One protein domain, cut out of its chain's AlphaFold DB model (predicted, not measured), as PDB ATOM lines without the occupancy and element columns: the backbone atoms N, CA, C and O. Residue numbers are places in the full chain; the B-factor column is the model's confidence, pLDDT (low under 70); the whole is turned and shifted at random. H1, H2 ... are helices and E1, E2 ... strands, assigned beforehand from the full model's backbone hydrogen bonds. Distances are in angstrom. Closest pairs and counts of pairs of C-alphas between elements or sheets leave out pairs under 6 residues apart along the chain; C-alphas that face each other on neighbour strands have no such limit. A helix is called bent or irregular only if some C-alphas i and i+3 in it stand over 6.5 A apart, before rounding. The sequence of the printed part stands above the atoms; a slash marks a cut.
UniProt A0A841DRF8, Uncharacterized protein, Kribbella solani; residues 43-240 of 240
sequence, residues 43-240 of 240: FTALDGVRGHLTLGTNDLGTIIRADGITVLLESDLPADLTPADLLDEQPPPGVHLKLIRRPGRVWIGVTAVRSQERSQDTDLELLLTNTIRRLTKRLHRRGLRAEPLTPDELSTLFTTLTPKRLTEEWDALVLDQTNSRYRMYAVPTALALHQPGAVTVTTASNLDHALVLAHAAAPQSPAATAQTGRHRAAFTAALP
ATOM      1  N   PHE A  43      24.690 -16.867 -22.622       85.06
ATOM      2  CA  PHE A  43      24.041 -15.715 -22.010       85.06
ATOM      3  C   PHE A  43      23.222 -16.020 -20.757       85.06
ATOM      4  O   PHE A  43      22.744 -17.133 -20.534       85.06
ATOM      5  N   THR A  44      23.014 -14.972 -19.963       82.06
ATOM      6  CA  THR A  44      22.021 -14.894 -18.892       82.06
ATOM      7  C   THR A  44      20.773 -14.210 -19.436       82.06
ATOM      8  O   THR A  44      20.853 -13.160 -20.071       82.06
ATOM      9  N   ALA A  45      19.606 -14.820 -19.245       74.25
ATOM     10  CA  ALA A  45      18.385 -14.354 -19.901       74.25
ATOM     11  C   ALA A  45      17.796 -13.060 -19.334       74.25
ATOM     12  O   ALA A  45      16.950 -12.448 -19.983       74.25
ATOM     13  N   LEU A  46      18.211 -12.680 -18.127       71.75
ATOM     14  CA  LEU A  46      17.619 -11.591 -17.372       71.75
ATOM     15  C   LEU A  46      18.700 -10.610 -16.935       71.75
ATOM     16  O   LEU A  46      19.512 -10.928 -16.070       71.75
ATOM     17  N   ASP A  47      18.647  -9.423 -17.531       60.50
ATOM     18  CA  ASP A  47      19.227  -8.190 -17.007       60.50
ATOM     19  C   ASP A  47      18.068  -7.373 -16.430       60.50
ATOM     20  O   ASP A  47      17.200  -6.889 -17.159       60.50
ATOM     21  N   GLY A  48      17.983  -7.299 -15.108       67.19
ATOM     22  CA  GLY A  48      16.960  -6.525 -14.415       67.19
ATOM     23  C   GLY A  48      17.182  -6.560 -12.913       67.19
ATOM     24  O   GLY A  48      17.506  -7.611 -12.352       67.19
ATOM     25  N   VAL A  49      17.017  -5.411 -12.263       82.31
ATOM     26  CA  VAL A  49      17.115  -5.310 -10.805       82.31
ATOM     27  C   VAL A  49      15.778  -5.733 -10.213       82.31
ATOM     28  O   VAL A  49      14.721  -5.291 -10.664       82.31
ATOM     29  N   ARG A  50      15.820  -6.616  -9.216       85.75
ATOM     30  CA  ARG A  50      14.625  -6.978  -8.452       85.75
ATOM     31  C   ARG A  50      14.331  -5.852  -7.474       85.75
ATOM     32  O   ARG A  50      15.202  -5.490  -6.686       85.75
ATOM     33  N   GLY A  51      13.128  -5.313  -7.557       85.88
ATOM     34  CA  GLY A  51      12.635  -4.283  -6.661       85.88
ATOM     35  C   GLY A  51      11.385  -4.745  -5.927       85.88
ATOM     36  O   GLY A  51      10.961  -5.901  -6.025       85.88
ATOM     37  N   HIS A  52      10.801  -3.805  -5.201       90.00
ATOM     38  CA  HIS A  52       9.545  -3.980  -4.500       90.00
ATOM     39  C   HIS A  52       8.649  -2.766  -4.763       90.00
ATOM     40  O   HIS A  52       9.149  -1.667  -5.001       90.00
ATOM     41  N   LEU A  53       7.336  -2.974  -4.784       88.75
ATOM     42  CA  LEU A  53       6.333  -1.927  -4.962       88.75
ATOM     43  C   LEU A  53       5.237  -2.121  -3.925       88.75
ATOM     44  O   LEU A  53       4.601  -3.170  -3.868       88.75
ATOM     45  N   THR A  54       4.964  -1.075  -3.153       83.19
ATOM     46  CA  THR A  54       3.928  -1.118  -2.121       83.19
ATOM     47  C   THR A  54       2.560  -0.766  -2.707       83.19
ATOM     48  O   THR A  54       2.352   0.298  -3.292       83.19
ATOM     49  N   LEU A  55       1.582  -1.658  -2.540       81.19
ATOM     50  CA  LEU A  55       0.185  -1.438  -2.927       81.19
ATOM     51  C   LEU A  55      -0.714  -1.600  -1.702       81.19
ATOM     52  O   LEU A  55      -1.203  -2.688  -1.393       81.19
ATOM     53  N   GLY A  56      -0.962  -0.494  -1.002       78.06
ATOM     54  CA  GLY A  56      -1.678  -0.535   0.273       78.06
ATOM     55  C   GLY A  56      -0.825  -1.231   1.333       78.06
ATOM     56  O   GLY A  56       0.228  -0.718   1.688       78.06
ATOM     57  N   THR A  57      -1.273  -2.387   1.825       72.75
ATOM     58  CA  THR A  57      -0.543  -3.210   2.809       72.75
ATOM     59  C   THR A  57       0.295  -4.323   2.180       72.75
ATOM     60  O   THR A  57       1.003  -5.017   2.901       72.75
ATOM     61  N   ASN A  58       0.188  -4.527   0.865       81.25
ATOM     62  CA  ASN A  58       0.851  -5.629   0.177       81.25
ATOM     63  C   ASN A  58       2.144  -5.145  -0.473       81.25
ATOM     64  O   ASN A  58       2.158  -4.085  -1.102       81.25
ATOM     65  N   ASP A  59       3.194  -5.953  -0.358       88.31
ATOM     66  CA  ASP A  59       4.466  -5.728  -1.033       88.31
ATOM     67  C   ASP A  59       4.565  -6.617  -2.277       88.31
ATOM     68  O   ASP A  59       4.441  -7.842  -2.197       88.31
ATOM     69  N   LEU A  60       4.718  -5.992  -3.442       91.75
ATOM     70  CA  LEU A  60       4.768  -6.663  -4.736       91.75
ATOM     71  C   LEU A  60       6.208  -6.753  -5.212       91.75
ATOM     72  O   LEU A  60       6.931  -5.762  -5.190       91.75
ATOM     73  N   GLY A  61       6.598  -7.901  -5.753       91.19
ATOM     74  CA  GLY A  61       7.855  -8.013  -6.478       91.19
ATOM     75  C   GLY A  61       7.812  -7.219  -7.785       91.19
ATOM     76  O   GLY A  61       6.860  -7.337  -8.564       91.19
ATOM     77  N   THR A  62       8.875  -6.465  -8.072       92.62
ATOM     78  CA  THR A  62       9.050  -5.768  -9.353       92.62
ATOM     79  C   THR A  62      10.328  -6.181 -10.072       92.62
ATOM     80  O   THR A  62      11.321  -6.585  -9.462       92.62
ATOM     81  N   ILE A  63      10.310  -6.064 -11.400       90.69
ATOM     82  CA  ILE A  63      11.507  -6.123 -12.244       90.69
ATOM     83  C   ILE A  63      11.725  -4.740 -12.831       90.69
ATOM     84  O   ILE A  63      10.891  -4.255 -13.597       90.69
ATOM     85  N   ILE A  64      12.854  -4.130 -12.496       90.12
ATOM     86  CA  ILE A  64      13.249  -2.815 -12.983       90.12
ATOM     87  C   ILE A  64      14.272  -3.006 -14.100       90.12
ATOM     88  O   ILE A  64      15.306  -3.659 -13.918       90.12
ATOM     89  N   ARG A  65      13.971  -2.439 -15.266       88.31
ATOM     90  CA  ARG A  65      14.820  -2.436 -16.458       88.31
ATOM     91  C   ARG A  65      14.937  -1.024 -17.015       88.31
ATOM     92  O   ARG A  65      14.187  -0.125 -16.647       88.31
ATOM     93  N   ALA A  66      15.867  -0.841 -17.949       86.19
ATOM     94  CA  ALA A  66      16.063   0.442 -18.620       86.19
ATOM     95  C   ALA A  66      14.808   0.923 -19.376       86.19
ATOM     96  O   ALA A  66      14.583   2.126 -19.496       86.19
ATOM     97  N   ASP A  67      13.992  -0.007 -19.876       87.12
ATOM     98  CA  ASP A  67      12.773   0.268 -20.632       87.12
ATOM     99  C   ASP A  67      11.523   0.420 -19.754       87.12
ATOM    100  O   ASP A  67      10.516   0.944 -20.231       87.12
ATOM    101  N   GLY A  68      11.562   0.029 -18.477       91.38
ATOM    102  CA  GLY A  68      10.411   0.171 -17.591       91.38
ATOM    103  C   GLY A  68      10.424  -0.714 -16.349       91.38
ATOM    104  O   GLY A  68      11.400  -1.395 -16.037       91.38
ATOM    105  N   ILE A  69       9.290  -0.710 -15.651       93.44
ATOM    106  CA  ILE A  69       9.057  -1.507 -14.442       93.44
ATOM    107  C   ILE A  69       7.962  -2.526 -14.740       93.44
ATOM    108  O   ILE A  69       6.920  -2.176 -15.293       93.44
ATOM    109  N   THR A  70       8.192  -3.788 -14.380       93.94
ATOM    110  CA  THR A  70       7.241  -4.888 -14.589       93.94
ATOM    111  C   THR A  70       6.818  -5.515 -13.268       93.94
ATOM    112  O   THR A  70       7.659  -5.798 -12.418       93.94
ATOM    113  N   VAL A  71       5.521  -5.783 -13.126       94.56
ATOM    114  CA  VAL A  71       4.924  -6.583 -12.046       94.56
ATOM    115  C   VAL A  71       4.279  -7.824 -12.648       94.56
ATOM    116  O   VAL A  71       3.677  -7.750 -13.720       94.56
ATOM    117  N   LEU A  72       4.371  -8.954 -11.950       94.69
ATOM    118  CA  LEU A  72       3.690 -10.189 -12.331       94.69
ATOM    119  C   LEU A  72       2.522 -10.484 -11.398       94.69
ATOM    120  O   LEU A  72       2.652 -10.385 -10.179       94.69
ATOM    121  N   LEU A  73       1.404 -10.899 -11.985       94.75
ATOM    122  CA  LEU A  73       0.263 -11.456 -11.274       94.75
ATOM    123  C   LEU A  73       0.077 -12.914 -11.673       94.75
ATOM    124  O   LEU A  73       0.022 -13.211 -12.862       94.75
ATOM    125  N   GLU A  74      -0.056 -13.816 -10.710       94.75
ATOM    126  CA  GLU A  74      -0.548 -15.164 -10.972       94.75
ATOM    127  C   GLU A  74      -2.068 -15.138 -11.158       94.75
ATOM    128  O   GLU A  74      -2.793 -14.452 -10.434       94.75
ATOM    129  N   SER A  75      -2.556 -15.868 -12.159       94.12
ATOM    130  CA  SER A  75      -3.963 -15.856 -12.534       94.12
ATOM    131  C   SER A  75      -4.431 -17.215 -13.052       94.12
ATOM    132  O   SER A  75      -3.641 -18.031 -13.524       94.12
ATOM    133  N   ASP A  76      -5.736 -17.445 -12.978       92.12
ATOM    134  CA  ASP A  76      -6.447 -18.615 -13.496       92.12
ATOM    135  C   ASP A  76      -7.134 -18.323 -14.841       92.12
ATOM    136  O   ASP A  76      -8.158 -18.923 -15.171       92.12
ATOM    137  N   LEU A  77      -6.568 -17.395 -15.627       90.19
ATOM    138  CA  LEU A  77      -7.131 -17.015 -16.920       90.19
ATOM    139  C   LEU A  77      -7.377 -18.246 -17.802       90.19
ATOM    140  O   LEU A  77      -6.454 -19.048 -18.006       90.19
ATOM    141  N   PRO A  78      -8.567 -18.356 -18.413       87.81
ATOM    142  CA  PRO A  78      -8.795 -19.353 -19.436       87.81
ATOM    143  C   PRO A  78      -7.858 -19.136 -20.632       87.81
ATOM    144  O   PRO A  78      -7.264 -18.070 -20.851       87.81
ATOM    145  N   ALA A  79      -7.664 -20.224 -21.370       81.44
ATOM    146  CA  ALA A  79      -6.711 -20.295 -22.463       81.44
ATOM    147  C   ALA A  79      -7.014 -19.216 -23.520       81.44
ATOM    148  O   ALA A  79      -6.139 -18.428 -23.859       81.44
ATOM    149  N   ASP A  80      -8.262 -19.128 -23.953       81.69
ATOM    150  CA  ASP A  80      -8.762 -18.276 -25.034       81.69
ATOM    151  C   ASP A  80      -8.600 -16.759 -24.829       81.69
ATOM    152  O   ASP A  80      -8.597 -16.028 -25.818       81.69
ATOM    153  N   LEU A  81      -8.404 -16.271 -23.600       85.94
ATOM    154  CA  LEU A  81      -8.235 -14.834 -23.358       85.94
ATOM    155  C   LEU A  81      -6.905 -14.294 -23.893       85.94
ATOM    156  O   LEU A  81      -5.815 -14.708 -23.495       85.94
ATOM    157  N   THR A  82      -6.963 -13.275 -24.733       84.81
ATOM    158  CA  THR A  82      -5.789 -12.530 -25.189       84.81
ATOM    159  C   THR A  82      -5.500 -11.337 -24.266       84.81
ATOM    160  O   THR A  82      -6.368 -10.918 -23.500       84.81
ATOM    161  N   PRO A  83      -4.295 -10.734 -24.322       85.69
ATOM    162  CA  PRO A  83      -4.021  -9.496 -23.592       85.69
ATOM    163  C   PRO A  83      -5.016  -8.371 -23.919       85.69
ATOM    164  O   PRO A  83      -5.328  -7.567 -23.044       85.69
ATOM    165  N   ALA A  84      -5.528  -8.331 -25.156       80.44
ATOM    166  CA  ALA A  84      -6.534  -7.363 -25.581       80.44
ATOM    167  C   ALA A  84      -7.882  -7.589 -24.874       80.44
ATOM    168  O   ALA A  84      -8.501  -6.627 -24.444       80.44
ATOM    169  N   ASP A  85      -8.288  -8.838 -24.633       81.88
ATOM    170  CA  ASP A  85      -9.555  -9.159 -23.944       81.88
ATOM    171  C   ASP A  85      -9.549  -8.803 -22.446       81.88
ATOM    172  O   ASP A  85     -10.594  -8.754 -21.787       81.88
ATOM    173  N   LEU A  86      -8.360  -8.578 -21.880       81.50
ATOM    174  CA  LEU A  86      -8.183  -8.073 -20.516       81.50
ATOM    175  C   LEU A  86      -8.285  -6.543 -20.459       81.50
ATOM    176  O   LEU A  86      -8.484  -5.969 -19.382       81.50
ATOM    177  N   LEU A  87      -8.163  -5.891 -21.615       71.31
ATOM    178  CA  LEU A  87      -8.158  -4.454 -21.828       71.31
ATOM    179  C   LEU A  87      -9.443  -4.056 -22.575       71.31
ATOM    180  O   LEU A  87      -9.425  -3.853 -23.779       71.31
ATOM    181  N   ASP A  88     -10.565  -3.913 -21.856       60.56
ATOM    182  CA  ASP A  88     -11.840  -3.450 -22.456       60.56
ATOM    183  C   ASP A  88     -11.720  -2.067 -23.150       60.56
ATOM    184  O   ASP A  88     -12.520  -1.722 -24.015       60.56
ATOM    185  N   GLU A  89     -10.712  -1.275 -22.767       61.44
ATOM    186  CA  GLU A  89     -10.315   0.009 -23.356       61.44
ATOM    187  C   GLU A  89      -8.833  -0.076 -23.745       61.44
ATOM    188  O   GLU A  89      -8.097  -0.879 -23.162       61.44
ATOM    189  N   GLN A  90      -8.374   0.776 -24.675       63.47
ATOM    190  CA  GLN A  90      -6.942   0.901 -24.966       63.47
ATOM    191  C   GLN A  90      -6.155   0.991 -23.645       63.47
ATOM    192  O   GLN A  90      -6.549   1.756 -22.757       63.47
ATOM    193  N   PRO A  91      -5.079   0.194 -23.475       66.25
ATOM    194  CA  PRO A  91      -4.290   0.234 -22.255       66.25
ATOM    195  C   PRO A  91      -3.850   1.675 -21.989       66.25
ATOM    196  O   PRO A  91      -3.631   2.424 -22.948       66.25
ATOM    197  N   PRO A  92      -3.699   2.077 -20.713       76.69
ATOM    198  CA  PRO A  92      -3.166   3.393 -20.405       76.69
ATOM    199  C   PRO A  92      -1.886   3.619 -21.222       76.69
ATOM    200  O   PRO A  92      -1.058   2.704 -21.301       76.69
ATOM    201  N   PRO A  93      -1.707   4.791 -21.854       82.38
ATOM    202  CA  PRO A  93      -0.537   5.038 -22.684       82.38
ATOM    203  C   PRO A  93       0.733   4.800 -21.861       82.38
ATOM    204  O   PRO A  93       0.868   5.330 -20.756       82.38
ATOM    205  N   GLY A  94       1.640   3.978 -22.394       86.69
ATOM    206  CA  GLY A  94       2.845   3.538 -21.690       86.69
ATOM    207  C   GLY A  94       2.670   2.280 -20.833       86.69
ATOM    208  O   GLY A  94       3.553   1.991 -20.035       86.69
ATOM    209  N   VAL A  95       1.577   1.525 -20.975       90.44
ATOM    210  CA  VAL A  95       1.407   0.207 -20.341       90.44
ATOM    211  C   VAL A  95       1.406  -0.902 -21.389       90.44
ATOM    212  O   VAL A  95       0.725  -0.823 -22.414       90.44
ATOM    213  N   HIS A  96       2.134  -1.976 -21.102       90.94
ATOM    214  CA  HIS A  96       2.105  -3.215 -21.869       90.94
ATOM    215  C   HIS A  96       1.666  -4.380 -20.990       90.94
ATOM    216  O   HIS A  96       2.097  -4.504 -19.845       90.94
ATOM    217  N   LEU A  97       0.809  -5.237 -21.546       92.62
ATOM    218  CA  LEU A  97       0.409  -6.486 -20.918       92.62
ATOM    219  C   LEU A  97       1.030  -7.663 -21.653       92.62
ATOM    220  O   LEU A  97       0.946  -7.755 -22.877       92.62
ATOM    221  N   LYS A  98       1.584  -8.602 -20.897       93.38
ATOM    222  CA  LYS A  98       2.002  -9.913 -21.382       93.38
ATOM    223  C   LYS A  98       1.251 -10.995 -20.631       93.38
ATOM    224  O   LYS A  98       1.089 -10.910 -19.421       93.38
ATOM    225  N   LEU A  99       0.845 -12.038 -21.336       94.19
ATOM    226  CA  LEU A  99       0.360 -13.276 -20.743       94.19
ATOM    227  C   LEU A  99       1.381 -14.358 -21.001       94.19
ATOM    228  O   LEU A  99       1.694 -14.643 -22.154       94.19
ATOM    229  N   ILE A 100       1.879 -14.944 -19.921       93.81
ATOM    230  CA  ILE A 100       2.870 -16.011 -19.939       93.81
ATOM    231  C   ILE A 100       2.172 -17.253 -19.425       93.81
ATOM    232  O   ILE A 100       1.713 -17.300 -18.286       93.81
ATOM    233  N   ARG A 101       2.073 -18.260 -20.281       92.75
ATOM    234  CA  ARG A 101       1.357 -19.498 -19.995       92.75
ATOM    235  C   ARG A 101       2.317 -20.661 -19.981       92.75
ATOM    236  O   ARG A 101       3.112 -20.828 -20.904       92.75
ATOM    237  N   ARG A 102       2.196 -21.485 -18.952       90.12
ATOM    238  CA  ARG A 102       2.829 -22.798 -18.845       90.12
ATOM    239  C   ARG A 102       1.752 -23.829 -18.511       90.12
ATOM    240  O   ARG A 102       0.673 -23.447 -18.058       90.12
ATOM    241  N   PRO A 103       2.013 -25.130 -18.709       85.56
ATOM    242  CA  PRO A 103       1.068 -26.161 -18.296       85.56
ATOM    243  C   PRO A 103       0.616 -25.957 -16.837       85.56
ATOM    244  O   PRO A 103       1.433 -25.991 -15.920       85.56
ATOM    245  N   GLY A 104      -0.678 -25.685 -16.644       85.75
ATOM    246  CA  GLY A 104      -1.312 -25.495 -15.334       85.75
ATOM    247  C   GLY A 104      -1.083 -24.149 -14.630       85.75
ATOM    248  O   GLY A 104      -1.545 -23.999 -13.503       85.75
ATOM    249  N   ARG A 105      -0.380 -23.179 -15.234       90.88
ATOM    250  CA  ARG A 105      -0.095 -21.869 -14.610       90.88
ATOM    251  C   ARG A 105      -0.151 -20.738 -15.637       90.88
ATOM    252  O   ARG A 105       0.369 -20.879 -16.747       90.88
ATOM    253  N   VAL A 106      -0.712 -19.596 -15.245       93.38
ATOM    254  CA  VAL A 106      -0.738 -18.382 -16.071       93.38
ATOM    255  C   VAL A 106      -0.281 -17.190 -15.244       93.38
ATOM    256  O   VAL A 106      -0.692 -17.016 -14.100       93.38
ATOM    257  N   TRP A 107       0.554 -16.349 -15.850       95.12
ATOM    258  CA  TRP A 107       0.970 -15.079 -15.274       95.12
ATOM    259  C   TRP A 107       0.632 -13.924 -16.203       95.12
ATOM    260  O   TRP A 107       0.774 -14.026 -17.424       95.12
ATOM    261  N   ILE A 108       0.226 -12.809 -15.606       95.38
ATOM    262  CA  ILE A 108       0.007 -11.531 -16.267       95.38
ATOM    263  C   ILE A 108       1.185 -10.626 -15.914       95.38
ATOM    264  O   ILE A 108       1.331 -10.220 -14.765       95.38
ATOM    265  N   GLY A 109       2.032 -10.320 -16.890       94.62
ATOM    266  CA  GLY A 109       3.054  -9.286 -16.778       94.62
ATOM    267  C   GLY A 109       2.461  -7.928 -17.120       94.62
ATOM    268  O   GLY A 109       1.951  -7.744 -18.223       94.62
ATOM    269  N   VAL A 110       2.522  -6.988 -16.184       94.50
ATOM    270  CA  VAL A 110       2.118  -5.594 -16.377       94.50
ATOM    271  C   VAL A 110       3.374  -4.742 -16.360       94.50
ATOM    272  O   VAL A 110       4.013  -4.618 -15.317       94.50
ATOM    273  N   THR A 111       3.725  -4.159 -17.501       93.94
ATOM    274  CA  THR A 111       4.912  -3.313 -17.653       93.94
ATOM    275  C   THR A 111       4.494  -1.865 -17.854       93.94
ATOM    276  O   THR A 111       3.764  -1.566 -18.798       93.94
ATOM    277  N   ALA A 112       4.974  -0.960 -17.002       93.75
ATOM    278  CA  ALA A 112       4.943   0.473 -17.267       93.75
ATOM    279  C   ALA A 112       6.249   0.872 -17.947       93.75
ATOM    280  O   ALA A 112       7.333   0.672 -17.400       93.75
ATOM    281  N   VAL A 113       6.125   1.416 -19.150       92.50
ATOM    282  CA  VAL A 113       7.230   1.725 -20.050       92.50
ATOM    283  C   VAL A 113       7.700   3.150 -19.824       92.50
ATOM    284  O   VAL A 113       6.908   4.095 -19.759       92.50
ATOM    285  N   ARG A 114       9.017   3.305 -19.750       91.56
ATOM    286  CA  ARG A 114       9.679   4.599 -19.675       91.56
ATOM    287  C   ARG A 114       9.494   5.356 -20.991       91.56
ATOM    288  O   ARG A 114       9.754   4.834 -22.070       91.56
ATOM    289  N   SER A 115       9.056   6.606 -20.900       86.69
ATOM    290  CA  SER A 115       8.871   7.498 -22.053       86.69
ATOM    291  C   SER A 115       9.469   8.873 -21.767       86.69
ATOM    292  O   SER A 115       9.842   9.161 -20.630       86.69
ATOM    293  N   GLN A 116       9.556   9.736 -22.784       80.31
ATOM    294  CA  GLN A 116      10.037  11.113 -22.595       80.31
ATOM    295  C   GLN A 116       9.177  11.893 -21.588       80.31
ATOM    296  O   GLN A 116       9.711  12.682 -20.817       80.31
ATOM    297  N   GLU A 117       7.870  11.623 -21.551       72.50
ATOM    298  CA  GLU A 117       6.924  12.245 -20.617       72.50
ATOM    299  C   GLU A 117       6.937  11.596 -19.223       72.50
ATOM    300  O   GLU A 117       6.532  12.225 -18.250       72.50
ATOM    301  N   ARG A 118       7.388  10.337 -19.111       76.06
ATOM    302  CA  ARG A 118       7.442   9.562 -17.858       76.06
ATOM    303  C   ARG A 118       8.790   8.867 -17.727       76.06
ATOM    304  O   ARG A 118       8.943   7.674 -18.017       76.06
ATOM    305  N   SER A 119       9.783   9.652 -17.325       79.56
ATOM    306  CA  SER A 119      11.179   9.228 -17.182       79.56
ATOM    307  C   SER A 119      11.578   8.891 -15.744       79.56
ATOM    308  O   SER A 119      12.609   8.253 -15.549       79.56
ATOM    309  N   GLN A 120      10.756   9.241 -14.751       85.44
ATOM    310  CA  GLN A 120      11.008   8.925 -13.344       85.44
ATOM    311  C   GLN A 120      10.402   7.568 -12.966       85.44
ATOM    312  O   GLN A 120       9.396   7.150 -13.542       85.44
ATOM    313  N   ASP A 121      11.031   6.835 -12.042       84.88
ATOM    314  CA  ASP A 121      10.512   5.552 -11.537       84.88
ATOM    315  C   ASP A 121       9.192   5.753 -10.779       84.88
ATOM    316  O   ASP A 121       8.235   5.031 -11.036       84.88
ATOM    317  N   THR A 122       9.077   6.809  -9.970       87.69
ATOM    318  CA  THR A 122       7.867   7.135  -9.194       87.69
ATOM    319  C   THR A 122       6.609   7.256 -10.062       87.69
ATOM    320  O   THR A 122       5.539   6.767  -9.696       87.69
ATOM    321  N   ASP A 123       6.725   7.866 -11.246       89.56
ATOM    322  CA  ASP A 123       5.604   7.996 -12.183       89.56
ATOM    323  C   ASP A 123       5.178   6.636 -12.751       89.56
ATOM    324  O   ASP A 123       3.984   6.365 -12.917       89.56
ATOM    325  N   LEU A 124       6.154   5.765 -13.039       90.88
ATOM    326  CA  LEU A 124       5.896   4.404 -13.510       90.88
ATOM    327  C   LEU A 124       5.261   3.551 -12.411       90.88
ATOM    328  O   LEU A 124       4.306   2.826 -12.681       90.88
ATOM    329  N   GLU A 125       5.740   3.663 -11.175       91.56
ATOM    330  CA  GLU A 125       5.189   2.973 -10.010       91.56
ATOM    331  C   GLU A 125       3.734   3.372  -9.747       91.56
ATOM    332  O   GLU A 125       2.877   2.508  -9.530       91.56
ATOM    333  N   LEU A 126       3.412   4.667  -9.841       90.69
ATOM    334  CA  LEU A 126       2.041   5.159  -9.699       90.69
ATOM    335  C   LEU A 126       1.135   4.641 -10.828       90.69
ATOM    336  O   LEU A 126      -0.005   4.224 -10.583       90.69
ATOM    337  N   LEU A 127       1.637   4.641 -12.067       91.25
ATOM    338  CA  LEU A 127       0.930   4.098 -13.226       91.25
ATOM    339  C   LEU A 127       0.662   2.594 -13.063       91.25
ATOM    340  O   LEU A 127      -0.471   2.151 -13.276       91.25
ATOM    341  N   LEU A 128       1.664   1.823 -12.631       92.06
ATOM    342  CA  LEU A 128       1.538   0.393 -12.341       92.06
ATOM    343  C   LEU A 128       0.516   0.135 -11.245       92.06
ATOM    344  O   LEU A 128      -0.419  -0.628 -11.459       92.06
ATOM    345  N   THR A 129       0.646   0.808 -10.106       92.00
ATOM    346  CA  THR A 129      -0.246   0.684  -8.943       92.00
ATOM    347  C   THR A 129      -1.707   0.867  -9.347       92.00
ATOM    348  O   THR A 129      -2.571   0.043  -9.025       92.00
ATOM    349  N   ASN A 130      -1.998   1.927 -10.107       90.88
ATOM    350  CA  ASN A 130      -3.347   2.209 -10.588       90.88
ATOM    351  C   ASN A 130      -3.835   1.169 -11.601       90.88
ATOM    352  O   ASN A 130      -4.993   0.745 -11.540       90.88
ATOM    353  N   THR A 131      -2.963   0.743 -12.515       91.44
ATOM    354  CA  THR A 131      -3.285  -0.253 -13.543       91.44
ATOM    355  C   THR A 131      -3.579  -1.611 -12.918       91.44
ATOM    356  O   THR A 131      -4.630  -2.188 -13.184       91.44
ATOM    357  N   ILE A 132      -2.706  -2.085 -12.030       92.31
ATOM    358  CA  ILE A 132      -2.844  -3.345 -11.298       92.31
ATOM    359  C   ILE A 132      -4.144  -3.338 -10.506       92.31
ATOM    360  O   ILE A 132      -4.946  -4.251 -10.661       92.31
ATOM    361  N   ARG A 133      -4.420  -2.280  -9.733       91.44
ATOM    362  CA  ARG A 133      -5.667  -2.164  -8.960       91.44
ATOM    363  C   ARG A 133      -6.917  -2.246  -9.841       91.44
ATOM    364  O   ARG A 133      -7.907  -2.865  -9.455       91.44
ATOM    365  N   ARG A 134      -6.907  -1.593 -11.007       90.50
ATOM    366  CA  ARG A 134      -8.032  -1.634 -11.958       90.50
ATOM    367  C   ARG A 134      -8.181  -3.022 -12.577       90.50
ATOM    368  O   ARG A 134      -9.300  -3.530 -12.640       90.50
ATOM    369  N   LEU A 135      -7.068  -3.627 -12.984       91.19
ATOM    370  CA  LEU A 135      -7.023  -4.951 -13.592       91.19
ATOM    371  C   LEU A 135      -7.506  -6.031 -12.620       91.19
ATOM    372  O   LEU A 135      -8.420  -6.777 -12.958       91.19
ATOM    373  N   THR A 136      -6.977  -6.078 -11.397       91.69
ATOM    374  CA  THR A 136      -7.380  -7.067 -10.384       91.69
ATOM    375  C   THR A 136      -8.851  -6.924 -10.019       91.69
ATOM    376  O   THR A 136      -9.582  -7.911 -10.010       91.69
ATOM    377  N   LYS A 137      -9.338  -5.692  -9.819       91.44
ATOM    378  CA  LYS A 137     -10.764  -5.428  -9.572       91.44
ATOM    379  C   LYS A 137     -11.648  -5.908 -10.727       91.44
ATOM    380  O   LYS A 137     -12.741  -6.416 -10.486       91.44
ATOM    381  N   ARG A 138     -11.207  -5.730 -11.975       89.75
ATOM    382  CA  ARG A 138     -11.935  -6.187 -13.168       89.75
ATOM    383  C   ARG A 138     -11.961  -7.710 -13.256       89.75
ATOM    384  O   ARG A 138     -13.032  -8.274 -13.455       89.75
ATOM    385  N   LEU A 139     -10.816  -8.363 -13.082       91.56
ATOM    386  CA  LEU A 139     -10.718  -9.822 -13.121       91.56
ATOM    387  C   LEU A 139     -11.555 -10.459 -12.017       91.56
ATOM    388  O   LEU A 139     -12.362 -11.338 -12.302       91.56
ATOM    389  N   HIS A 140     -11.511  -9.894 -10.813       91.88
ATOM    390  CA  HIS A 140     -12.357 -10.329  -9.711       91.88
ATOM    391  C   HIS A 140     -13.858 -10.221 -10.034       91.88
ATOM    392  O   HIS A 140     -14.618 -11.142  -9.752       91.88
ATOM    393  N   ARG A 141     -14.302  -9.143 -10.704       92.00
ATOM    394  CA  ARG A 141     -15.698  -9.010 -11.176       92.00
ATOM    395  C   ARG A 141     -16.092 -10.059 -12.219       92.00
ATOM    396  O   ARG A 141     -17.271 -10.370 -12.329       92.00
ATOM    397  N   ARG A 142     -15.126 -10.582 -12.979       90.75
ATOM    398  CA  ARG A 142     -15.308 -11.696 -13.923       90.75
ATOM    399  C   ARG A 142     -15.184 -13.072 -13.253       90.75
ATOM    400  O   ARG A 142     -15.268 -14.076 -13.948       90.75
ATOM    401  N   GLY A 143     -14.982 -13.126 -11.934       91.19
ATOM    402  CA  GLY A 143     -14.760 -14.369 -11.193       91.19
ATOM    403  C   GLY A 143     -13.368 -14.976 -11.389       91.19
ATOM    404  O   GLY A 143     -13.179 -16.136 -11.054       91.19
ATOM    405  N   LEU A 144     -12.411 -14.209 -11.923       92.69
ATOM    406  CA  LEU A 144     -11.037 -14.643 -12.180       92.69
ATOM    407  C   LEU A 144     -10.105 -14.157 -11.065       92.69
ATOM    408  O   LEU A 144     -10.197 -13.011 -10.604       92.69
ATOM    409  N   ARG A 145      -9.176 -15.016 -10.654       92.88
ATOM    410  CA  ARG A 145      -8.123 -14.709  -9.685       92.88
ATOM    411  C   ARG A 145      -6.994 -13.955 -10.376       92.88
ATOM    412  O   ARG A 145      -6.571 -14.320 -11.466       92.88
ATOM    413  N   ALA A 146      -6.478 -12.911  -9.737       92.75
ATOM    414  CA  ALA A 146      -5.295 -12.191 -10.197       92.75
ATOM    415  C   ALA A 146      -4.536 -11.654  -8.987       92.75
ATOM    416  O   ALA A 146      -4.868 -10.593  -8.455       92.75
ATOM    417  N   GLU A 147      -3.550 -12.416  -8.531       92.69
ATOM    418  CA  GLU A 147      -2.797 -12.115  -7.320       92.69
ATOM    419  C   GLU A 147      -1.376 -11.693  -7.675       92.69
ATOM    420  O   GLU A 147      -0.689 -12.420  -8.392       92.69
ATOM    421  N   PRO A 148      -0.926 -10.512  -7.228       92.56
ATOM    422  CA  PRO A 148       0.438 -10.087  -7.475       92.56
ATOM    423  C   PRO A 148       1.426 -10.992  -6.742       92.56
ATOM    424  O   PRO A 148       1.193 -11.358  -5.593       92.56
ATOM    425  N   LEU A 149       2.542 -11.301  -7.395       92.75
ATOM    426  CA  LEU A 149       3.617 -12.060  -6.766       92.75
ATOM    427  C   LEU A 149       4.364 -11.192  -5.755       92.75
ATOM    428  O   LEU A 149       4.717 -10.043  -6.039       92.75
ATOM    429  N   THR A 150       4.670 -11.775  -4.605       92.88
ATOM    430  CA  THR A 150       5.614 -11.207  -3.636       92.88
ATOM    431  C   THR A 150       7.051 -11.218  -4.190       92.88
ATOM    432  O   THR A 150       7.343 -11.953  -5.142       92.88
ATOM    433  N   PRO A 151       7.992 -10.442  -3.616       90.38
ATOM    434  CA  PRO A 151       9.398 -10.459  -4.042       90.38
ATOM    435  C   PRO A 151      10.054 -11.855  -4.021       90.38
ATOM    436  O   PRO A 151      10.858 -12.191  -4.903       90.38
ATOM    437  N   ASP A 152       9.677 -12.693  -3.053       90.06
ATOM    438  CA  ASP A 152      10.190 -14.058  -2.905       90.06
ATOM    439  C   ASP A 152       9.600 -15.007  -3.955       90.06
ATOM    440  O   ASP A 152      10.335 -15.739  -4.626       90.06
ATOM    441  N   GLU A 153       8.283 -14.959  -4.170       92.06
ATOM    442  CA  GLU A 153       7.614 -15.747  -5.213       92.06
ATOM    443  C   GLU A 153       8.109 -15.364  -6.605       92.06
ATOM    444  O   GLU A 153       8.364 -16.239  -7.433       92.06
ATOM    445  N   LEU A 154       8.313 -14.067  -6.849       89.81
ATOM    446  CA  LEU A 154       8.896 -13.558  -8.082       89.81
ATOM    447  C   LEU A 154      10.295 -14.145  -8.308       89.81
ATOM    448  O   LEU A 154      10.620 -14.614  -9.401       89.81
ATOM    449  N   SER A 155      11.119 -14.160  -7.261       86.75
ATOM    450  CA  SER A 155      12.465 -14.729  -7.305       86.75
ATOM    451  C   SER A 155      12.447 -16.227  -7.625       86.75
ATOM    452  O   SER A 155      13.220 -16.668  -8.481       86.75
ATOM    453  N   THR A 156      11.547 -16.994  -7.003       87.81
ATOM    454  CA  THR A 156      11.353 -18.432  -7.270       87.81
ATOM    455  C   THR A 156      10.786 -18.692  -8.669       87.81
ATOM    456  O   THR A 156      11.202 -19.625  -9.362       87.81
ATOM    457  N   LEU A 157       9.864 -17.856  -9.145       87.50
ATOM    458  CA  LEU A 157       9.356 -17.960 -10.508       87.50
ATOM    459  C   LEU A 157      10.493 -17.761 -11.511       87.50
ATOM    460  O   LEU A 157      10.620 -18.533 -12.462       87.50
ATOM    461  N   PHE A 158      11.366 -16.780 -11.289       81.44
ATOM    462  CA  PHE A 158      12.474 -16.525 -12.202       81.44
ATOM    463  C   PHE A 158      13.535 -17.605 -12.205       81.44
ATOM    464  O   PHE A 158      14.017 -17.948 -13.281       81.44
ATOM    465  N   THR A 159      13.881 -18.200 -11.067       78.88
ATOM    466  CA  THR A 159      14.774 -19.370 -11.090       78.88
ATOM    467  C   THR A 159      14.169 -20.525 -11.892       78.88
ATOM    468  O   THR A 159      14.909 -21.304 -12.491       78.88
ATOM    469  N   THR A 160      12.837 -20.592 -11.971       78.81
ATOM    470  CA  THR A 160      12.101 -21.606 -12.734       78.81
ATOM    471  C   THR A 160      11.939 -21.252 -14.223       78.81
ATOM    472  O   THR A 160      11.942 -22.147 -15.068       78.81
ATOM    473  N   LEU A 161      11.763 -19.972 -14.573       76.62
ATOM    474  CA  LEU A 161      11.591 -19.498 -15.958       76.62
ATOM    475  C   LEU A 161      12.919 -19.213 -16.667       76.62
ATOM    476  O   LEU A 161      13.003 -19.340 -17.887       76.62
ATOM    477  N   THR A 162      13.944 -18.817 -15.914       72.31
ATOM    478  CA  THR A 162      15.256 -18.436 -16.435       72.31
ATOM    479  C   THR A 162      16.348 -19.347 -15.880       72.31
ATOM    480  O   THR A 162      16.788 -19.173 -14.741       72.31
ATOM    481  N   PRO A 163      16.823 -20.328 -16.662       69.62
ATOM    482  CA  PRO A 163      18.031 -21.072 -16.312       69.62
ATOM    483  C   PRO A 163      19.232 -20.124 -16.180       69.62
ATOM    484  O   PRO A 163      19.342 -19.120 -16.885       69.62
ATOM    485  N   LYS A 164      20.162 -20.465 -15.278       69.44
ATOM    486  CA  LYS A 164      21.315 -19.611 -14.935       69.44
ATOM    487  C   LYS A 164      22.263 -19.348 -16.109       69.44
ATOM    488  O   LYS A 164      22.935 -18.322 -16.110       69.44
ATOM    489  N   ARG A 165      22.340 -20.265 -17.074       78.25
ATOM    490  CA  ARG A 165      23.091 -20.104 -18.320       78.25
ATOM    491  C   ARG A 165      22.341 -20.770 -19.465       78.25
ATOM    492  O   ARG A 165      21.834 -21.884 -19.317       78.25
ATOM    493  N   LEU A 166      22.259 -20.048 -20.571       86.50
ATOM    494  CA  LEU A 166      21.710 -20.509 -21.836       86.50
ATOM    495  C   LEU A 166      22.780 -20.388 -22.898       86.50
ATOM    496  O   LEU A 166      23.510 -19.398 -22.928       86.50
ATOM    497  N   THR A 167      22.808 -21.350 -23.805       89.50
ATOM    498  CA  THR A 167      23.629 -21.280 -25.007       89.50
ATOM    499  C   THR A 167      22.709 -21.179 -26.217       89.50
ATOM    500  O   THR A 167      21.857 -22.035 -26.448       89.50
ATOM    501  N   GLU A 168      22.831 -20.093 -26.974       90.88
ATOM    502  CA  GLU A 168      22.160 -19.928 -28.258       90.88
ATOM    503  C   GLU A 168      22.921 -20.700 -29.335       90.88
ATOM    504  O   GLU A 168      24.085 -20.421 -29.613       90.88
ATOM    505  N   GLU A 169      22.233 -21.644 -29.964       91.56
ATOM    506  CA  GLU A 169      22.651 -22.268 -31.212       91.56
ATOM    507  C   GLU A 169      21.905 -21.608 -32.376       91.56
ATOM    508  O   GLU A 169      20.915 -20.892 -32.197       91.56
ATOM    509  N   TRP A 170      22.352 -21.863 -33.605       88.19
ATOM    510  CA  TRP A 170      21.711 -21.290 -34.787       88.19
ATOM    511  C   TRP A 170      20.216 -21.635 -34.880       88.19
ATOM    512  O   TRP A 170      19.405 -20.769 -35.210       88.19
ATOM    513  N   ASP A 171      19.849 -22.880 -34.568       88.56
ATOM    514  CA  ASP A 171      18.492 -23.415 -34.695       88.56
ATOM    515  C   ASP A 171      17.842 -23.817 -33.361       88.56
ATOM    516  O   ASP A 171      16.777 -24.446 -33.378       88.56
ATOM    517  N   ALA A 172      18.468 -23.494 -32.221       91.31
ATOM    518  CA  ALA A 172      17.983 -23.873 -30.898       91.31
ATOM    519  C   ALA A 172      18.509 -22.976 -29.757       91.31
ATOM    520  O   ALA A 172      19.419 -22.167 -29.912       91.31
ATOM    521  N   LEU A 173      17.925 -23.159 -28.573       90.44
ATOM    522  CA  LEU A 173      18.449 -22.738 -27.276       90.44
ATOM    523  C   LEU A 173      18.748 -23.976 -26.449       90.44
ATOM    524  O   LEU A 173      17.878 -24.829 -26.265       90.44
ATOM    525  N   VAL A 174      19.959 -24.046 -25.920       89.94
ATOM    526  CA  VAL A 174      20.396 -25.103 -25.015       89.94
ATOM    527  C   VAL A 174      20.347 -24.575 -23.592       89.94
ATOM    528  O   VAL A 174      20.875 -23.503 -23.291       89.94
ATOM    529  N   LEU A 175      19.699 -25.337 -22.716       82.81
ATOM    530  CA  LEU A 175      19.713 -25.088 -21.282       82.81
ATOM    531  C   LEU A 175      20.859 -25.879 -20.643       82.81
ATOM    532  O   LEU A 175      20.782 -27.105 -20.552       82.81
ATOM    533  N   ASP A 176      21.897 -25.178 -20.174       70.62
ATOM    534  CA  ASP A 176      23.170 -25.775 -19.729       70.62
ATOM    535  C   ASP A 176      23.013 -26.827 -18.609       70.62
ATOM    536  O   ASP A 176      23.827 -27.736 -18.494       70.62
ATOM    537  N   GLN A 177      21.965 -26.739 -17.782       68.62
ATOM    538  CA  GLN A 177      21.760 -27.662 -16.654       68.62
ATOM    539  C   GLN A 177      21.263 -29.051 -17.071       68.62
ATOM    540  O   GLN A 177      21.521 -30.028 -16.375       68.62
ATOM    541  N   THR A 178      20.527 -29.143 -18.178       73.56
ATOM    542  CA  THR A 178      19.872 -30.385 -18.621       73.56
ATOM    543  C   THR A 178      20.317 -30.822 -20.010       73.56
ATOM    544  O   THR A 178      19.834 -31.836 -20.511       73.56
ATOM    545  N   ASN A 179      21.182 -30.033 -20.662       80.94
ATOM    546  CA  ASN A 179      21.564 -30.166 -22.069       80.94
ATOM    547  C   ASN A 179      20.354 -30.341 -23.012       80.94
ATOM    548  O   ASN A 179      20.426 -30.964 -24.070       80.94
ATOM    549  N   SER A 180      19.194 -29.834 -22.590       87.31
ATOM    550  CA  SER A 180      17.948 -29.967 -23.331       87.31
ATOM    551  C   SER A 180      17.860 -28.854 -24.365       87.31
ATOM    552  O   SER A 180      18.106 -27.685 -24.057       87.31
ATOM    553  N   ARG A 181      17.506 -29.232 -25.598       91.75
ATOM    554  CA  ARG A 181      17.392 -28.319 -26.740       91.75
ATOM    555  C   ARG A 181      15.952 -27.854 -26.901       91.75
ATOM    556  O   ARG A 181      15.025 -28.665 -26.973       91.75
ATOM    557  N   TYR A 182      15.783 -26.547 -27.016       91.56
ATOM    558  CA  TYR A 182      14.501 -25.881 -27.195       91.56
ATOM    559  C   TYR A 182      14.530 -24.986 -28.421       91.56
ATOM    560  O   TYR A 182      15.589 -24.598 -28.901       91.56
ATOM    561  N   ARG A 183      13.357 -24.644 -28.940       92.06
ATOM    562  CA  ARG A 183      13.203 -23.735 -30.070       92.06
ATOM    563  C   ARG A 183      12.215 -22.642 -29.721       92.06
ATOM    564  O   ARG A 183      11.150 -22.918 -29.174       92.06
ATOM    565  N   MET A 184      12.591 -21.420 -30.087       93.44
ATOM    566  CA  MET A 184      11.674 -20.286 -30.132       93.44
ATOM    567  C   MET A 184      11.073 -20.179 -31.529       93.44
ATOM    568  O   MET A 184      11.805 -20.178 -32.525       93.44
ATOM    569  N   TYR A 185       9.761 -20.023 -31.597       92.31
ATOM    570  CA  TYR A 185       9.057 -19.678 -32.824       92.31
ATOM    571  C   TYR A 185       7.939 -18.679 -32.540       92.31
ATOM    572  O   TYR A 185       7.445 -18.574 -31.418       92.31
ATOM    573  N   ALA A 186       7.582 -17.915 -33.568       93.12
ATOM    574  CA  ALA A 186       6.430 -17.032 -33.551       93.12
ATOM    575  C   ALA A 186       5.249 -17.717 -34.240       93.12
ATOM    576  O   ALA A 186       5.425 -18.334 -35.289       93.12
ATOM    577  N   VAL A 187       4.055 -17.593 -33.674       92.81
ATOM    578  CA  VAL A 187       2.796 -18.065 -34.275       92.81
ATOM    579  C   VAL A 187       1.731 -16.985 -34.140       92.81
ATOM    580  O   VAL A 187       1.803 -16.183 -33.207       92.81
ATOM    581  N   PRO A 188       0.717 -16.958 -35.018       91.00
ATOM    582  CA  PRO A 188      -0.463 -16.133 -34.794       91.00
ATOM    583  C   PRO A 188      -1.052 -16.393 -33.402       91.00
ATOM    584  O   PRO A 188      -1.165 -17.548 -32.985       91.00
ATOM    585  N   THR A 189      -1.447 -15.333 -32.694       87.25
ATOM    586  CA  THR A 189      -1.936 -15.397 -31.303       87.25
ATOM    587  C   THR A 189      -3.062 -16.419 -31.122       87.25
ATOM    588  O   THR A 189      -3.038 -17.194 -30.168       87.25
ATOM    589  N   ALA A 190      -3.978 -16.511 -32.090       84.12
ATOM    590  CA  ALA A 190      -5.091 -17.465 -32.084       84.12
ATOM    591  C   ALA A 190      -4.660 -18.948 -32.085       84.12
ATOM    592  O   ALA A 190      -5.423 -19.814 -31.671       84.12
ATOM    593  N   LEU A 191      -3.443 -19.264 -32.542       86.81
ATOM    594  CA  LEU A 191      -2.928 -20.637 -32.627       86.81
ATOM    595  C   LEU A 191      -1.965 -20.989 -31.490       86.81
ATOM    596  O   LEU A 191      -1.504 -22.129 -31.407       86.81
ATOM    597  N   ALA A 192      -1.627 -20.030 -30.630       84.88
ATOM    598  CA  ALA A 192      -0.513 -20.137 -29.695       84.88
ATOM    599  C   ALA A 192      -0.667 -21.268 -28.667       84.88
ATOM    600  O   ALA A 192       0.317 -21.870 -28.248       84.88
ATOM    601  N   LEU A 193      -1.904 -21.583 -28.290       79.12
ATOM    602  CA  LEU A 193      -2.221 -22.510 -27.198       79.12
ATOM    603  C   LEU A 193      -2.393 -23.950 -27.661       79.12
ATOM    604  O   LEU A 193      -2.386 -24.869 -26.850       79.12
ATOM    605  N   HIS A 194      -2.504 -24.147 -28.970       83.62
ATOM    606  CA  HIS A 194      -2.624 -25.460 -29.591       83.62
ATOM    607  C   HIS A 194      -1.272 -25.982 -30.089       83.62
ATOM    608  O   HIS A 194      -1.221 -26.914 -30.889       83.62
ATOM    609  N   GLN A 195      -0.168 -25.371 -29.644       86.38
ATOM    610  CA  GLN A 195       1.166 -25.751 -30.080       86.38
ATOM    611  C   GLN A 195       1.656 -27.000 -29.328       86.38
ATOM    612  O   GLN A 195       1.814 -26.967 -28.103       86.38
ATOM    613  N   PRO A 196       1.915 -28.112 -30.037       80.25
ATOM    614  CA  PRO A 196       2.356 -29.347 -29.407       80.25
ATOM    615  C   PRO A 196       3.754 -29.177 -28.799       80.25
ATOM    616  O   PRO A 196       4.655 -28.600 -29.402       80.25
ATOM    617  N   GLY A 197       3.942 -29.690 -27.580       83.19
ATOM    618  CA  GLY A 197       5.229 -29.628 -26.878       83.19
ATOM    619  C   GLY A 197       5.651 -28.226 -26.420       83.19
ATOM    620  O   GLY A 197       6.817 -28.044 -26.054       83.19
ATOM    621  N   ALA A 198       4.738 -27.247 -26.437       88.25
ATOM    622  CA  ALA A 198       4.978 -25.921 -25.885       88.25
ATOM    623  C   ALA A 198       5.213 -25.997 -24.369       88.25
ATOM    624  O   ALA A 198       4.396 -26.514 -23.607       88.25
ATOM    625  N   VAL A 199       6.351 -25.464 -23.938       89.94
ATOM    626  CA  VAL A 199       6.733 -25.335 -22.529       89.94
ATOM    627  C   VAL A 199       6.261 -24.006 -21.969       89.94
ATOM    628  O   VAL A 199       5.769 -23.966 -20.842       89.94
ATOM    629  N   THR A 200       6.393 -22.951 -22.772       91.69
ATOM    630  CA  THR A 200       5.936 -21.602 -22.443       91.69
ATOM    631  C   THR A 200       5.345 -20.949 -23.684       91.69
ATOM    632  O   THR A 200       5.939 -21.011 -24.762       91.69
ATOM    633  N   VAL A 201       4.198 -20.297 -23.523       93.56
ATOM    634  CA  VAL A 201       3.549 -19.482 -24.552       93.56
ATOM    635  C   VAL A 201       3.401 -18.066 -24.018       93.56
ATOM    636  O   VAL A 201       2.768 -17.867 -22.981       93.56
ATOM    637  N   THR A 202       3.951 -17.091 -24.733       94.75
ATOM    638  CA  THR A 202       3.859 -15.675 -24.381       94.75
ATOM    639  C   THR A 202       3.090 -14.912 -25.450       94.75
ATOM    640  O   THR A 202       3.469 -14.915 -26.619       94.75
ATOM    641  N   THR A 203       2.031 -14.215 -25.048       93.81
ATOM    642  CA  THR A 203       1.281 -13.272 -25.892       93.81
ATOM    643  C   THR A 203       1.382 -11.882 -25.287       93.81
ATOM    644  O   THR A 203       1.239 -11.761 -24.073       93.81
ATOM    645  N   ALA A 204       1.588 -10.842 -26.088       91.38
ATOM    646  CA  ALA A 204       1.764  -9.481 -25.588       91.38
ATOM    647  C   ALA A 204       0.819  -8.496 -26.282       91.38
ATOM    648  O   ALA A 204       0.476  -8.686 -27.441       91.38
ATOM    649  N   SER A 205       0.421  -7.429 -25.592       89.44
ATOM    650  CA  SER A 205      -0.446  -6.381 -26.146       89.44
ATOM    651  C   SER A 205       0.244  -5.521 -27.208       89.44
ATOM    652  O   SER A 205      -0.418  -4.765 -27.906       89.44
ATOM    653  N   ASN A 206       1.572  -5.588 -27.297       86.19
ATOM    654  CA  ASN A 206       2.401  -4.856 -28.253       86.19
ATOM    655  C   ASN A 206       2.986  -5.760 -29.355       86.19
ATOM    656  O   ASN A 206       3.871  -5.321 -30.088       86.19
ATOM    657  N   LEU A 207       2.534  -7.015 -29.453       86.38
ATOM    658  CA  LEU A 207       2.958  -7.966 -30.478       86.38
ATOM    659  C   LEU A 207       1.734  -8.594 -31.147       86.38
ATOM    660  O   LEU A 207       0.861  -9.132 -30.475       86.38
ATOM    661  N   ASP A 208       1.734  -8.637 -32.478       87.19
ATOM    662  CA  ASP A 208       0.666  -9.284 -33.261       87.19
ATOM    663  C   ASP A 208       0.792 -10.820 -33.315       87.19
ATOM    664  O   ASP A 208       0.015 -11.515 -33.971       87.19
ATOM    665  N   HIS A 209       1.807 -11.370 -32.651       90.94
ATOM    666  CA  HIS A 209       2.113 -12.792 -32.622       90.94
ATOM    667  C   HIS A 209       2.433 -13.248 -31.202       90.94
ATOM    668  O   HIS A 209       2.889 -12.477 -30.356       90.94
ATOM    669  N   ALA A 210       2.246 -14.541 -30.964       93.25
ATOM    670  CA  ALA A 210       2.729 -15.200 -29.768       93.25
ATOM    671  C   ALA A 210       4.149 -15.720 -29.978       93.25
ATOM    672  O   ALA A 210       4.492 -16.211 -31.057       93.25
ATOM    673  N   LEU A 211       4.950 -15.673 -28.921       94.94
ATOM    674  CA  LEU A 211       6.243 -16.336 -28.842       94.94
ATOM    675  C   LEU A 211       6.078 -17.642 -28.079       94.94
ATOM    676  O   LEU A 211       5.539 -17.664 -26.976       94.94
ATOM    677  N   VAL A 212       6.555 -18.733 -28.665       93.81
ATOM    678  CA  VAL A 212       6.427 -20.066 -28.082       93.81
ATOM    679  C   VAL A 212       7.804 -20.676 -27.916       93.81
ATOM    680  O   VAL A 212       8.596 -20.724 -28.858       93.81
ATOM    681  N   LEU A 213       8.065 -21.151 -26.702       93.06
ATOM    682  CA  LEU A 213       9.193 -22.002 -26.367       93.06
ATOM    683  C   LEU A 213       8.700 -23.447 -26.350       93.06
ATOM    684  O   LEU A 213       7.852 -23.791 -25.529       93.06
ATOM    685  N   ALA A 214       9.253 -24.303 -27.202       91.94
ATOM    686  CA  ALA A 214       8.968 -25.737 -27.197       91.94
ATOM    687  C   ALA A 214      10.257 -26.554 -27.231       91.94
ATOM    688  O   ALA A 214      11.316 -26.045 -27.606       91.94
ATOM    689  N   HIS A 215      10.176 -27.837 -26.880       90.12
ATOM    690  CA  HIS A 215      11.288 -28.759 -27.110       90.12
ATOM    691  C   HIS A 215      11.645 -28.819 -28.601       90.12
ATOM    692  O   HIS A 215      10.762 -28.856 -29.454       90.12
ATOM    693  N   ALA A 216      12.937 -28.864 -28.935       89.12
ATOM    694  CA  ALA A 216      13.393 -28.809 -30.326       89.12
ATOM    695  C   ALA A 216      12.893 -29.985 -31.187       89.12
ATOM    696  O   ALA A 216      12.740 -29.827 -32.399       89.12
ATOM    697  N   ALA A 217      12.628 -31.134 -30.553       87.88
ATOM    698  CA  ALA A 217      12.084 -32.338 -31.178       87.88
ATOM    699  C   ALA A 217      10.553 -32.318 -31.349       87.88
ATOM    700  O   ALA A 217      10.009 -33.198 -32.011       87.88
ATOM    701  N   ALA A 218       9.849 -31.350 -30.750       86.81
ATOM    702  CA  ALA A 218       8.404 -31.243 -30.902       86.81
ATOM    703  C   ALA A 218       8.040 -30.824 -32.341       86.81
ATOM    704  O   ALA A 218       8.758 -30.017 -32.946       86.81
ATOM    705  N   PRO A 219       6.932 -31.348 -32.898       85.50
ATOM    706  CA  PRO A 219       6.459 -30.925 -34.207       85.50
ATOM    707  C   PRO A 219       6.105 -29.435 -34.188       85.50
ATOM    708  O   PRO A 219       5.610 -28.909 -33.195       85.50
ATOM    709  N   GLN A 220       6.364 -28.745 -35.295       80.38
ATOM    710  CA  GLN A 220       6.046 -27.326 -35.443       80.38
ATOM    711  C   GLN A 220       4.758 -27.170 -36.244       80.38
ATOM    712  O   GLN A 220       4.549 -27.879 -37.231       80.38
ATOM    713  N   SER A 221       3.907 -26.226 -35.841       81.44
ATOM    714  CA  SER A 221       2.771 -25.832 -36.673       81.44
ATOM    715  C   SER A 221       3.268 -25.287 -38.020       81.44
ATOM    716  O   SER A 221       4.239 -24.530 -38.037       81.44
ATOM    717  N   PRO A 222       2.591 -25.575 -39.145       82.06
ATOM    718  CA  PRO A 222       2.915 -24.977 -40.442       82.06
ATOM    719  C   PRO A 222       2.860 -23.441 -40.440       82.06
ATOM    720  O   PRO A 222       3.543 -22.796 -41.227       82.06
ATOM    721  N   ALA A 223       2.057 -22.853 -39.546       85.69
ATOM    722  CA  ALA A 223       1.947 -21.405 -39.371       85.69
ATOM    723  C   ALA A 223       3.061 -20.809 -38.485       85.69
ATOM    724  O   ALA A 223       3.077 -19.601 -38.244       85.69
ATOM    725  N   ALA A 224       3.967 -21.638 -37.954       88.25
ATOM    726  CA  ALA A 224       5.057 -21.191 -37.105       88.25
ATOM    727  C   ALA A 224       6.213 -20.619 -37.931       88.25
ATOM    728  O   ALA A 224       6.712 -21.233 -38.871       88.25
ATOM    729  N   THR A 225       6.691 -19.448 -37.524       90.06
ATOM    730  CA  THR A 225       7.912 -18.842 -38.050       90.06
ATOM    731  C   THR A 225       9.042 -19.058 -37.054       90.06
ATOM    732  O   THR A 225       9.039 -18.492 -35.957       90.06
ATOM    733  N   ALA A 226      10.023 -19.882 -37.423       87.62
ATOM    734  CA  ALA A 226      11.180 -20.148 -36.578       87.62
ATOM    735  C   ALA A 226      11.994 -18.868 -36.317       87.62
ATOM    736  O   ALA A 226      12.284 -18.094 -37.231       87.62
ATOM    737  N   GLN A 227      12.427 -18.669 -35.069       89.81
ATOM    738  CA  GLN A 227      13.298 -17.550 -34.681       89.81
ATOM    739  C   GLN A 227      14.785 -17.901 -34.845       89.81
ATOM    740  O   GLN A 227      15.616 -17.533 -34.017       89.81
ATOM    741  N   THR A 228      15.121 -18.627 -35.915       86.88
ATOM    742  CA  THR A 228      16.481 -19.082 -36.235       86.88
ATOM    743  C   THR A 228      17.460 -17.912 -36.268       86.88
ATOM    744  O   THR A 228      17.196 -16.872 -36.891       86.88
ATOM    745  N   GLY A 229      18.584 -18.075 -35.569       85.25
ATOM    746  CA  GLY A 229      19.599 -17.042 -35.393       85.25
ATOM    747  C   GLY A 229      19.112 -15.822 -34.605       85.25
ATOM    748  O   GLY A 229      19.742 -14.766 -34.690       85.25
ATOM    749  N   ARG A 230      17.989 -15.920 -33.880       88.31
ATOM    750  CA  ARG A 230      17.412 -14.878 -33.008       88.31
ATOM    751  C   ARG A 230      16.744 -15.470 -31.760       88.31
ATOM    752  O   ARG A 230      15.909 -14.812 -31.138       88.31
ATOM    753  N   HIS A 231      17.079 -16.702 -31.387       90.19
ATOM    754  CA  HIS A 231      16.409 -17.381 -30.288       90.19
ATOM    755  C   HIS A 231      16.649 -16.676 -28.954       90.19
ATOM    756  O   HIS A 231      15.712 -16.567 -28.170       90.19
ATOM    757  N   ARG A 232      17.849 -16.123 -28.727       90.19
ATOM    758  CA  ARG A 232      18.156 -15.319 -27.534       90.19
ATOM    759  C   ARG A 232      17.222 -14.118 -27.407       90.19
ATOM    760  O   ARG A 232      16.575 -13.949 -26.383       90.19
ATOM    761  N   ALA A 233      17.119 -13.319 -28.470       89.12
ATOM    762  CA  ALA A 233      16.268 -12.132 -28.486       89.12
ATOM    763  C   ALA A 233      14.786 -12.492 -28.290       89.12
ATOM    764  O   ALA A 233      14.101 -11.860 -27.490       89.12
ATOM    765  N   ALA A 234      14.310 -13.542 -28.965       91.00
ATOM    766  CA  ALA A 234      12.944 -14.029 -28.807       91.00
ATOM    767  C   ALA A 234      12.674 -14.548 -27.386       91.00
ATOM    768  O   ALA A 234      11.622 -14.264 -26.821       91.00
ATOM    769  N   PHE A 235      13.615 -15.285 -26.791       91.12
ATOM    770  CA  PHE A 235      13.486 -15.794 -25.428       91.12
ATOM    771  C   PHE A 235      13.418 -14.653 -24.414       91.12
ATOM    772  O   PHE A 235      12.487 -14.610 -23.619       91.12
ATOM    773  N   THR A 236      14.335 -13.685 -24.492       89.12
ATOM    774  CA  THR A 236      14.321 -12.507 -23.614       89.12
ATOM    775  C   THR A 236      13.048 -11.675 -23.792       89.12
ATOM    776  O   THR A 236      12.487 -11.219 -22.801       89.12
ATOM    777  N   ALA A 237      12.532 -11.527 -25.016       88.81
ATOM    778  CA  ALA A 237      11.266 -10.831 -25.261       88.81
ATOM    779  C   ALA A 237      10.041 -11.578 -24.693       88.81
ATOM    780  O   ALA A 237       9.070 -10.941 -24.276       88.81
ATOM    781  N   ALA A 238      10.089 -12.914 -24.669       89.56
ATOM    782  CA  ALA A 238       9.029 -13.773 -24.143       89.56
ATOM    783  C   ALA A 238       8.984 -13.827 -22.606       89.56
ATOM    784  O   ALA A 238       7.971 -14.249 -22.045       89.56
ATOM    785  N   LEU A 239      10.061 -13.418 -21.930       88.19
ATOM    786  CA  LEU A 239      10.082 -13.261 -20.480       88.19
ATOM    787  C   LEU A 239       9.213 -12.065 -20.038       88.19
ATOM    788  O   LEU A 239       8.948 -11.179 -20.860       88.19
ATOM    789  N   PRO A 240       8.767 -12.049 -18.762       81.31
ATOM    790  CA  PRO A 240       8.051 -10.924 -18.156       81.31
ATOM    791  C   PRO A 240       8.726  -9.601 -18.476       81.31
ATOM    792  O   PRO A 240       9.914  -9.478 -18.115       81.31
TER     793      PRO A 240
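This is residues 43 to 240 of the 240 residues of an uncharacterized protein of Kribbella solani (UniProt A0A841DRF8). One long, strongly twisted antiparallel sheet runs through the domain, curling round the long helix H1 at one end and the short helix H4 towards the other. E4 and E5 lie near the middle; H2 packs on E2, and H3 covers E11. The printed part has 198 residues, with four named helices and eleven named strands in the order E1 E2 E3 E4 E5 H1 E6 H2 E7 E8 E9 H3 E10 E11 H4, a mixed class. The sheet is branched at E3. The whole is compact, with a radius of gyration of the C-alphas of 16.5 A, and spans 46 by 32 by 31 A.

E1, residues 49 to 55, begins at C-alpha 49 (17.115, -5.310, -10.805). E2 is residues 58 to 65, E3 68 to 75, E4 95 to 102, 23.1 A long, and E5 105 to 113, 25.3 A. H1, residues 121 to 141, is 30.0 A long and begins at C-alpha 121 (10.512, 5.552, -11.537). E6 is residues 146 to 148, H2 151 to 161, E7 166 to 168, E8 173 to 175 and E9 180 to 188, 25.7 A long. H3, residues 189 to 194, is irregular: C-alphas 190 and 193 are 7.6 A apart. E10 is residues 198 to 204, E11 209 to 215, and H4 231 to 238, ending at C-alpha 238 (9.029, -13.773, -24.143).

E1 E2 E3 and E7 E8 E9 are meanders, each strand the antiparallel neighbour of the one before. N 51 and O 62 are 2.9 A apart between E1 and E2, N 63 and O 70 2.9 A between E2 and E3. E2 and E6 lie on one side of E3, E5 on the other side; N 74 and O 147 are 2.8 A apart, N 71 and O 110 2.9 A. E4 and E5 form a hairpin, with N 98 and O 109 2.8 A apart. E4 and E10 are antiparallel at 166 degrees, with N 99 and O 203 2.8 A apart. E10 and E11 form a hairpin, with N 202 and O 211 2.8 A apart; E9 is beside E11, with N 183 and O 214 2.8 A apart. H1 is on the sheet, its Leu 124 C-alpha 5.5 A from that of Ala 112 in E5. H4 is on it too, on the opposite face from H2; the closest C-alphas of H4 and E10 are those of Ala 238 and Thr 202, 5.5 A. H2 lies only just over E2, with 3 of its C-alphas falling on it, at a height over the sheet of 7.2 A. H3 lies over E11 and runs along the strands. Every O i to N i+4 pair is within hydrogen-bond range in H1, H2 and H4; in H3 0 of 2 are, against 2 of 3 O i to N i+3 pairs.

The two C-alphas farthest apart, those of Thr 57 and Pro 222, are 48.5 A apart. The printed part has no cut. The links E3 to E4 and E11 to H4 are long. Mean pLDDT of the printed part is 86.9; residues 47 to 48, 88 to 91, 163 to 164 and 177 are under 70.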